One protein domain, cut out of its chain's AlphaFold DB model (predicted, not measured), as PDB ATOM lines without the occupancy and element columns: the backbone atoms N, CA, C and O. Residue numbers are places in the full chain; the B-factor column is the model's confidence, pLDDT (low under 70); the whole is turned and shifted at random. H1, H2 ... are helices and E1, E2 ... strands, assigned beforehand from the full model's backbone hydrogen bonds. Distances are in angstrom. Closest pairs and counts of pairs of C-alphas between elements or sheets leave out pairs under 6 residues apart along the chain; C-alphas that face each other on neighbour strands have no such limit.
ATOM      1  N   ASN A   2     377.000 255.275 367.127       85.31
ATOM      2  CA  ASN A   2     378.197 255.987 367.608       85.31
ATOM      3  C   ASN A   2     378.641 255.431 368.990       85.31
ATOM      4  O   ASN A   2     377.825 255.465 369.915       85.31
ATOM      5  N   PRO A   3     379.891 254.947 369.158       91.12
ATOM      6  CA  PRO A   3     380.372 254.368 370.419       91.12
ATOM      7  C   PRO A   3     380.269 255.306 371.629       91.12
ATOM      8  O   PRO A   3     379.898 254.866 372.718       91.12
ATOM      9  N   TYR A   4     380.530 256.604 371.450       93.56
ATOM     10  CA  TYR A   4     380.423 257.603 372.519       93.56
ATOM     11  C   TYR A   4     378.975 257.810 372.958       93.56
ATOM     12  O   TYR A   4     378.706 257.931 374.150       93.56
ATOM     13  N   ALA A   5     378.023 257.769 372.021       92.06
ATOM     14  CA  ALA A   5     376.601 257.845 372.348       92.06
ATOM     15  C   ALA A   5     376.145 256.638 373.186       92.06
ATOM     16  O   ALA A   5     375.358 256.799 374.119       92.06
ATOM     17  N   THR A   6     376.674 255.441 372.902       93.31
ATOM     18  CA  THR A   6     376.413 254.238 373.705       93.31
ATOM     19  C   THR A   6     376.955 254.389 375.127       93.31
ATOM     20  O   THR A   6     376.182 254.244 376.075       93.31
ATOM     21  N   LYS A   7     378.233 254.772 375.282       94.50
ATOM     22  CA  LYS A   7     378.863 255.016 376.596       94.50
ATOM     23  C   LYS A   7     378.110 256.083 377.398       94.50
ATOM     24  O   LYS A   7     377.803 255.901 378.575       94.50
ATOM     25  N   LEU A   8     377.761 257.193 376.746       93.75
ATOM     26  CA  LEU A   8     377.053 258.303 377.376       93.75
ATOM     27  C   LEU A   8     375.649 257.890 377.842       93.75
ATOM     28  O   LEU A   8     375.206 258.317 378.907       93.75
ATOM     29  N   ARG A   9     374.949 257.047 377.074       93.50
ATOM     30  CA  ARG A   9     373.640 256.496 377.453       93.50
ATOM     31  C   ARG A   9     373.736 255.628 378.708       93.50
ATOM     32  O   ARG A   9     372.908 255.777 379.601       93.50
ATOM     33  N   GLU A  10     374.738 254.756 378.788       93.88
ATOM     34  CA  GLU A  10     374.961 253.875 379.943       93.88
ATOM     35  C   GLU A  10     375.253 254.672 381.218       93.88
ATOM     36  O   GLU A  10     374.604 254.462 382.244       93.88
ATOM     37  N   LEU A  11     376.150 255.659 381.138       94.06
ATOM     38  CA  LEU A  11     376.443 256.556 382.260       94.06
ATOM     39  C   LEU A  11     375.211 257.373 382.676       94.06
ATOM     40  O   LEU A  11     374.944 257.562 383.865       94.06
ATOM     41  N   ASN A  12     374.417 257.834 381.705       92.06
ATOM     42  CA  ASN A  12     373.224 258.622 381.990       92.06
ATOM     43  C   ASN A  12     372.061 257.816 382.570       92.06
ATOM     44  O   ASN A  12     371.252 258.407 383.291       92.06
ATOM     45  N   ALA A  13     372.008 256.501 382.345       94.06
ATOM     46  CA  ALA A  13     370.980 255.623 382.901       94.06
ATOM     47  C   ALA A  13     371.047 255.498 384.438       94.06
ATOM     48  O   ALA A  13     370.052 255.138 385.069       94.06
ATOM     49  N   LYS A  14     372.182 255.843 385.069       92.88
ATOM     50  CA  LYS A  14     372.306 255.879 386.536       92.88
ATOM     51  C   LYS A  14     371.352 256.917 387.142       92.88
ATOM     52  O   LYS A  14     371.451 258.111 386.837       92.88
ATOM     53  N   ARG A  15     370.460 256.463 388.038       87.19
ATOM     54  CA  ARG A  15     369.440 257.296 388.713       87.19
ATOM     55  C   ARG A  15     370.060 258.401 389.569       87.19
ATOM     56  O   ARG A  15     369.638 259.549 389.477       87.19
ATOM     57  N   THR A  16     371.077 258.057 390.354       90.19
ATOM     58  CA  THR A  16     371.869 259.002 391.151       90.19
ATOM     59  C   THR A  16     373.296 258.977 390.628       90.19
ATOM     60  O   THR A  16     373.872 257.901 390.493       90.19
ATOM     61  N   LYS A  17     373.847 260.150 390.311       92.62
ATOM     62  CA  LYS A  17     375.200 260.301 389.763       92.62
ATOM     63  C   LYS A  17     376.132 260.863 390.827       92.62
ATOM     64  O   LYS A  17     375.848 261.913 391.412       92.62
ATOM     65  N   THR A  18     377.233 260.162 391.056       95.06
ATOM     66  CA  THR A  18     378.350 260.618 391.889       95.06
ATOM     67  C   THR A  18     379.121 261.746 391.195       95.06
ATOM     68  O   THR A  18     378.801 262.144 390.071       95.06
ATOM     69  N   VAL A  19     380.124 262.311 391.871       93.38
ATOM     70  CA  VAL A  19     381.056 263.255 391.231       93.38
ATOM     71  C   VAL A  19     381.828 262.550 390.116       93.38
ATOM     72  O   VAL A  19     381.868 263.061 388.999       93.38
ATOM     73  N   ASP A  20     382.316 261.337 390.369       95.44
ATOM     74  CA  ASP A  20     383.064 260.544 389.388       95.44
ATOM     75  C   ASP A  20     382.218 260.195 388.161       95.44
ATOM     76  O   ASP A  20     382.701 260.283 387.035       95.44
ATOM     77  N   ASP A  21     380.925 259.902 388.343       95.31
ATOM     78  CA  ASP A  21     380.008 259.697 387.216       95.31
ATOM     79  C   ASP A  21     379.897 260.946 386.333       95.31
ATOM     80  O   ASP A  21     379.840 260.837 385.109       95.31
ATOM     81  N   ARG A  22     379.865 262.142 386.937       94.44
ATOM     82  CA  ARG A  22     379.811 263.405 386.184       94.44
ATOM     83  C   ARG A  22     381.116 263.670 385.441       94.44
ATOM     84  O   ARG A  22     381.068 264.096 384.291       94.44
ATOM     85  N   VAL A  23     382.262 263.382 386.060       96.44
ATOM     86  CA  VAL A  23     383.576 263.492 385.408       96.44
ATOM     87  C   VAL A  23     383.690 262.496 384.252       96.44
ATOM     88  O   VAL A  23     384.130 262.874 383.170       96.44
ATOM     89  N   ALA A  24     383.224 261.256 384.429       97.00
ATOM     90  CA  ALA A  24     383.204 260.247 383.372       97.00
ATOM     91  C   ALA A  24     382.296 260.654 382.203       97.00
ATOM     92  O   ALA A  24     382.676 260.506 381.044       97.00
ATOM     93  N   ILE A  25     381.119 261.223 382.492       96.75
ATOM     94  CA  ILE A  25     380.238 261.802 381.468       96.75
ATOM     95  C   ILE A  25     380.970 262.909 380.708       96.75
ATOM     96  O   ILE A  25     381.024 262.867 379.482       96.75
ATOM     97  N   ALA A  26     381.580 263.856 381.422       97.44
ATOM     98  CA  ALA A  26     382.310 264.962 380.814       97.44
ATOM     99  C   ALA A  26     383.485 264.479 379.947       97.44
ATOM    100  O   ALA A  26     383.704 265.020 378.865       97.44
ATOM    101  N   ARG A  27     384.199 263.434 380.378       97.62
ATOM    102  CA  ARG A  27     385.267 262.798 379.600       97.62
ATOM    103  C   ARG A  27     384.734 262.185 378.305       97.62
ATOM    104  O   ARG A  27     385.300 262.430 377.247       97.62
ATOM    105  N   VAL A  28     383.627 261.442 378.364       97.50
ATOM    106  CA  VAL A  28     383.001 260.853 377.166       97.50
ATOM    107  C   VAL A  28     382.507 261.933 376.204       97.50
ATOM    108  O   VAL A  28     382.650 261.784 374.993       97.50
ATOM    109  N   GLU A  29     381.941 263.027 376.716       96.81
ATOM    110  CA  GLU A  29     381.529 264.166 375.889       96.81
ATOM    111  C   GLU A  29     382.719 264.913 375.278       96.81
ATOM    112  O   GLU A  29     382.642 265.334 374.127       96.81
ATOM    113  N   PHE A  30     383.819 265.051 376.021       97.50
ATOM    114  CA  PHE A  30     385.061 265.634 375.524       97.50
ATOM    115  C   PHE A  30     385.630 264.816 374.363       97.50
ATOM    116  O   PHE A  30     385.875 265.373 373.295       97.50
ATOM    117  N   GLU A  31     385.770 263.499 374.548       96.38
ATOM    118  CA  GLU A  31     386.258 262.597 373.503       96.38
ATOM    119  C   GLU A  31     385.318 262.588 372.292       96.38
ATOM    120  O   GLU A  31     385.747 262.782 371.160       96.38
ATOM    121  N   GLY A  32     384.015 262.409 372.527       95.31
ATOM    122  CA  GLY A  32     383.020 262.325 371.458       95.31
ATOM    123  C   GLY A  32     382.746 263.651 370.744       95.31
ATOM    124  O   GLY A  32     382.152 263.646 369.667       95.31
ATOM    125  N   GLY A  33     383.148 264.776 371.337       94.19
ATOM    126  CA  GLY A  33     383.060 266.110 370.746       94.19
ATOM    127  C   GLY A  33     384.290 266.507 369.927       94.19
ATOM    128  O   GLY A  33     384.270 267.567 369.301       94.19
ATOM    129  N   MET A  34     385.353 265.699 369.936       95.00
ATOM    130  CA  MET A  34     386.596 265.981 369.228       95.00
ATOM    131  C   MET A  34     386.678 265.170 367.935       95.00
ATOM    132  O   MET A  34     386.550 263.949 367.941       95.00
ATOM    133  N   PRO A  84     399.461 269.333 373.636       97.06
ATOM    134  CA  PRO A  84     399.517 267.897 373.390       97.06
ATOM    135  C   PRO A  84     398.703 267.490 372.157       97.06
ATOM    136  O   PRO A  84     397.663 268.081 371.884       97.06
ATOM    137  N   ARG A  85     399.146 266.452 371.437       96.75
ATOM    138  CA  ARG A  85     398.421 265.866 370.288       96.75
ATOM    139  C   ARG A  85     397.595 264.637 370.645       96.75
ATOM    140  O   ARG A  85     396.768 264.222 369.845       96.75
ATOM    141  N   ASP A  86     397.836 264.050 371.809       96.25
ATOM    142  CA  ASP A  86     397.133 262.870 372.298       96.25
ATOM    143  C   ASP A  86     395.881 263.253 373.106       96.25
ATOM    144  O   ASP A  86     395.879 264.253 373.828       96.25
ATOM    145  N   ILE A  87     394.809 262.468 372.978       95.62
ATOM    146  CA  ILE A  87     393.509 262.777 373.589       95.62
ATOM    147  C   ILE A  87     393.511 262.615 375.117       95.62
ATOM    148  O   ILE A  87     392.806 263.347 375.822       95.62
ATOM    149  N   ASP A  88     394.320 261.701 375.656       96.94
ATOM    150  CA  ASP A  88     394.492 261.534 377.098       96.94
ATOM    151  C   ASP A  88     395.306 262.691 377.666       96.94
ATOM    152  O   ASP A  88     394.915 263.287 378.670       96.94
ATOM    153  N   ALA A  89     396.369 263.095 376.971       97.31
ATOM    154  CA  ALA A  89     397.173 264.250 377.360       97.31
ATOM    155  C   ALA A  89     396.399 265.580 377.270       97.31
ATOM    156  O   ALA A  89     396.554 266.441 378.139       97.31
ATOM    157  N   LEU A  90     395.535 265.749 376.262       97.75
ATOM    158  CA  LEU A  90     394.661 266.921 376.131       97.75
ATOM    159  C   LEU A  90     393.663 267.032 377.289       97.75
ATOM    160  O   LEU A  90     393.332 268.133 377.723       97.75
ATOM    161  N   TRP A  91     393.194 265.908 377.821       97.94
ATOM    162  CA  TRP A  91     392.368 265.905 379.024       97.94
ATOM    163  C   TRP A  91     393.181 266.084 380.295       97.94
ATOM    164  O   TRP A  91     392.727 266.805 381.169       97.94
ATOM    165  N   GLY A  92     394.359 265.463 380.402       96.44
ATOM    166  CA  GLY A  92     395.360 265.696 381.445       96.44
ATOM    167  C   GLY A  92     394.773 265.851 382.853       96.44
ATOM    168  O   GLY A  92     394.326 264.884 383.466       96.44
ATOM    169  N   SER A  93     394.742 267.094 383.344       95.00
ATOM    170  CA  SER A  93     394.185 267.504 384.646       95.00
ATOM    171  C   SER A  93     392.647 267.436 384.747       95.00
ATOM    172  O   SER A  93     392.041 268.021 385.649       95.00
ATOM    173  N   GLY A  94     391.991 266.727 383.833       96.06
ATOM    174  CA  GLY A  94     390.552 266.535 383.780       96.06
ATOM    175  C   GLY A  94     389.797 267.825 383.496       96.06
ATOM    176  O   GLY A  94     390.109 268.565 382.567       96.06
ATOM    177  N   LEU A  95     388.793 268.116 384.325       96.38
ATOM    178  CA  LEU A  95     387.946 269.307 384.178       96.38
ATOM    179  C   LEU A  95     388.711 270.635 384.300       96.38
ATOM    180  O   LEU A  95     388.156 271.681 383.974       96.38
ATOM    181  N   SER A  96     389.959 270.605 384.776       96.62
ATOM    182  CA  SER A  96     390.838 271.773 384.880       96.62
ATOM    183  C   SER A  96     391.817 271.909 383.711       96.62
ATOM    184  O   SER A  96     392.670 272.795 383.744       96.62
ATOM    185  N   SER A  97     391.741 271.047 382.692       97.81
ATOM    186  CA  SER A  97     392.572 271.187 381.495       97.81
ATOM    187  C   SER A  97     392.182 272.440 380.701       97.81
ATOM    188  O   SER A  97     390.990 272.701 380.527       97.81
ATOM    189  N   PRO A  98     393.154 273.195 380.149       97.00
ATOM    190  CA  PRO A  98     392.866 274.356 379.304       97.00
ATOM    191  C   PRO A  98     392.171 273.986 377.985       97.00
ATOM    192  O   PRO A  98     391.665 274.870 377.298       97.00
ATOM    193  N   PHE A  99     392.133 272.698 377.626       97.88
ATOM    194  CA  PHE A  99     391.434 272.200 376.443       97.88
ATOM    195  C   PHE A  99     389.997 271.764 376.739       97.88
ATOM    196  O   PHE A  99     389.278 271.377 375.821       97.88
ATOM    197  N   VAL A 100     389.554 271.821 377.998       97.69
ATOM    198  CA  VAL A 100     388.222 271.385 378.429       97.69
ATOM    199  C   VAL A 100     387.342 272.596 378.723       97.69
ATOM    200  O   VAL A 100     387.637 273.415 379.590       97.69
ATOM    201  N   TYR A 101     386.204 272.684 378.033       96.81
ATOM    202  CA  TYR A 101     385.172 273.679 378.301       96.81
ATOM    203  C   TYR A 101     383.915 273.018 378.866       96.81
ATOM    204  O   TYR A 101     383.182 272.328 378.151       96.81
ATOM    205  N   LEU A 102     383.636 273.270 380.144       95.62
ATOM    206  CA  LEU A 102     382.423 272.818 380.820       95.62
ATOM    207  C   LEU A 102     381.441 273.981 380.977       95.62
ATOM    208  O   LEU A 102     381.790 275.042 381.493       95.62
ATOM    209  N   LYS A 103     380.187 273.780 380.562       94.31
ATOM    210  CA  LYS A 103     379.123 274.767 380.775       94.31
ATOM    211  C   LYS A 103     377.796 274.106 381.100       94.31
ATOM    212  O   LYS A 103     377.324 273.257 380.344       94.31
ATOM    213  N   THR A 104     377.147 274.575 382.162       94.50
ATOM    214  CA  THR A 104     375.758 274.229 382.461       94.50
ATOM    215  C   THR A 104     374.830 274.846 381.421       94.50
ATOM    216  O   THR A 104     374.814 276.063 381.223       94.50
ATOM    217  N   VAL A 105     374.028 274.011 380.769       91.88
ATOM    218  CA  VAL A 105     372.971 274.434 379.846       91.88
ATOM    219  C   VAL A 105     371.615 273.952 380.346       91.88
ATOM    220  O   VAL A 105     371.513 272.955 381.063       91.88
ATOM    221  N   THR A 106     370.559 274.658 379.956       93.44
ATOM    222  CA  THR A 106     369.183 274.253 380.253       93.44
ATOM    223  C   THR A 106     368.612 273.514 379.049       93.44
ATOM    224  O   THR A 106     368.512 274.083 377.965       93.44
ATOM    225  N   ILE A 107     368.223 272.255 379.240       88.19
ATOM    226  CA  ILE A 107     367.512 271.447 378.245       88.19
ATOM    227  C   ILE A 107     366.088 271.250 378.761       88.19
ATOM    228  O   ILE A 107     365.868 270.578 379.771       88.19
ATOM    229  N   ALA A 108     365.119 271.870 378.084       90.12
ATOM    230  CA  ALA A 108     363.739 271.993 378.553       90.12
ATOM    231  C   ALA A 108     363.662 272.593 379.972       90.12
ATOM    232  O   ALA A 108     363.799 273.801 380.132       90.12
ATOM    233  N   LYS A 109     363.465 271.766 381.006       91.50
ATOM    234  CA  LYS A 109     363.415 272.196 382.417       91.50
ATOM    235  C   LYS A 109     364.633 271.752 383.235       91.50
ATOM    236  O   LYS A 109     364.764 272.146 384.391       91.50
ATOM    237  N   SER A 110     365.519 270.941 382.663       88.94
ATOM    238  CA  SER A 110     366.647 270.330 383.369       88.94
ATOM    239  C   SER A 110     367.941 271.087 383.096       88.94
ATOM    240  O   SER A 110     368.234 271.438 381.955       88.94
ATOM    241  N   LYS A 111     368.742 271.305 384.142       90.44
ATOM    242  CA  LYS A 111     370.111 271.819 384.017       90.44
ATOM    243  C   LYS A 111     371.072 270.648 383.865       90.44
ATOM    244  O   LYS A 111     371.049 269.733 384.686       90.44
ATOM    245  N   VAL A 112     371.884 270.676 382.815       90.50
ATOM    246  CA  VAL A 112     372.858 269.630 382.494       90.50
ATOM    247  C   VAL A 112     374.182 270.296 382.150       90.50
ATOM    248  O   VAL A 112     374.213 271.225 381.341       90.50
ATOM    249  N   ASP A 113     375.269 269.826 382.749       93.75
ATOM    250  CA  ASP A 113     376.612 270.255 382.369       93.75
ATOM    251  C   ASP A 113     377.005 269.577 381.062       93.75
ATOM    252  O   ASP A 113     376.843 268.368 380.915       93.75
ATOM    253  N   ARG A 114     377.476 270.372 380.100       94.44
ATOM    254  CA  ARG A 114     377.983 269.886 378.817       94.44
ATOM    255  C   ARG A 114     379.464 270.188 378.730       94.44
ATOM    256  O   ARG A 114     379.857 271.352 378.852       94.44
ATOM    257  N   CYS A 115     380.248 269.150 378.499       96.44
ATOM    258  CA  CYS A 115     381.679 269.233 378.282       96.44
ATOM    259  C   CYS A 115     381.991 269.232 376.782       96.44
ATOM    260  O   CYS A 115     381.348 268.527 376.004       96.44
ATOM    261  N   ARG A 116     382.948 270.063 376.366       94.62
ATOM    262  CA  ARG A 116     383.401 270.184 374.977       94.62
ATOM    263  C   ARG A 116     384.910 270.392 374.934       94.62
ATOM    264  O   ARG A 116     385.432 271.077 375.817       94.62
ATOM    265  N   PRO A 117     385.601 269.885 373.906       96.62
ATOM    266  CA  PRO A 117     386.956 270.326 373.634       96.62
ATOM    267  C   PRO A 117     386.967 271.786 373.172       96.62
ATOM    268  O   PRO A 117     386.068 272.232 372.454       96.62
ATOM    269  N   ILE A 118     387.992 272.530 373.573       96.69
ATOM    270  CA  ILE A 118     388.229 273.907 373.147       96.69
ATOM    271  C   ILE A 118     389.704 274.116 372.811       96.69
ATOM    272  O   ILE A 118     390.594 273.625 373.496       96.69
ATOM    273  N   PHE A 119     389.952 274.887 371.755       97.00
ATOM    274  CA  PHE A 119     391.278 275.359 371.374       97.00
ATOM    275  C   PHE A 119     391.190 276.877 371.240       97.00
ATOM    276  O   PHE A 119     390.419 277.388 370.431       97.00
ATOM    277  N   HIS A 120     391.915 277.614 372.083       93.69
ATOM    278  CA  HIS A 120     391.803 279.077 372.139       93.69
ATOM    279  C   HIS A 120     392.589 279.777 371.030       93.69
ATOM    280  O   HIS A 120     392.127 280.770 370.475       93.69
TER     281      HIS A 120
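This is residues 2 to 34 and 84 to 120 of the 170 residues of an uncharacterized protein of Desertiactinospora gelatinilytica (UniProt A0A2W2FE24). A long, two-stranded hairpin of E1 and E2 forms one side of the domain; H2 packs on it, chiefly on E2, and H1 packs on H2 away from the strands. The short H3 sits near one end, by the last residues of H2 and the first of E1. The printed part has 70 residues with three named helices and two named strands, in the order H1 H2 H3 E1 E2; the sheet, E1 - E2, is antiparallel and the class is mixed, helices and strands. The whole is compact, with a radius of gyration of the C-alphas of 12.3 A, and its outline is elongated, 35 by 23 by 23 A.

Find C-alpha 100 at (388.222, 271.385, 378.429); from there E1, residues 100 to 107, runs 20.7 A. E2, residues 110 to 117, runs 22.5 A to C-alpha 117 at (386.956, 270.326, 373.634). H2, residues 19 to 32, is 19.9 A long. Look for H1 in residues 3 to 12, 14.3 A, beginning at C-alpha 3 at (380.372, 254.368, 370.419), and for H3 in residues 87 to 91, 6.4 A.

E1 and E2 are a hairpin with a tight link; look at N 103 and O 114, 3.0 A apart, and N 112 and O 105, 2.9 A. The closest C-alphas of H2 and E2 are those of Phe 30 and Arg 116, 4.9 A. H1 and H2, a helical hairpin, touch, closest at the C-alphas of Tyr 4 and Gly 32, 5.5 A, at a shallow tilt of 19 degrees, opposite ways. H2 and H3 are close but not clearly touching, the C-alphas of Glu 31 and Ile 87 being closest at 7.3 A. H1 is apart from E1, E2 and H3. In H1, H2 and H3 every O i to N i+4 pair is within hydrogen-bond range.

The two C-alphas farthest apart, those of Arg 85 and Lys 109, are 37.6 A apart. Residues 35 to 83 are not printed, and C-alphas 34 and 84 are 13.7 A apart across this cut. Of the links printed whole, none is long. No printed residue has a pLDDT under 70.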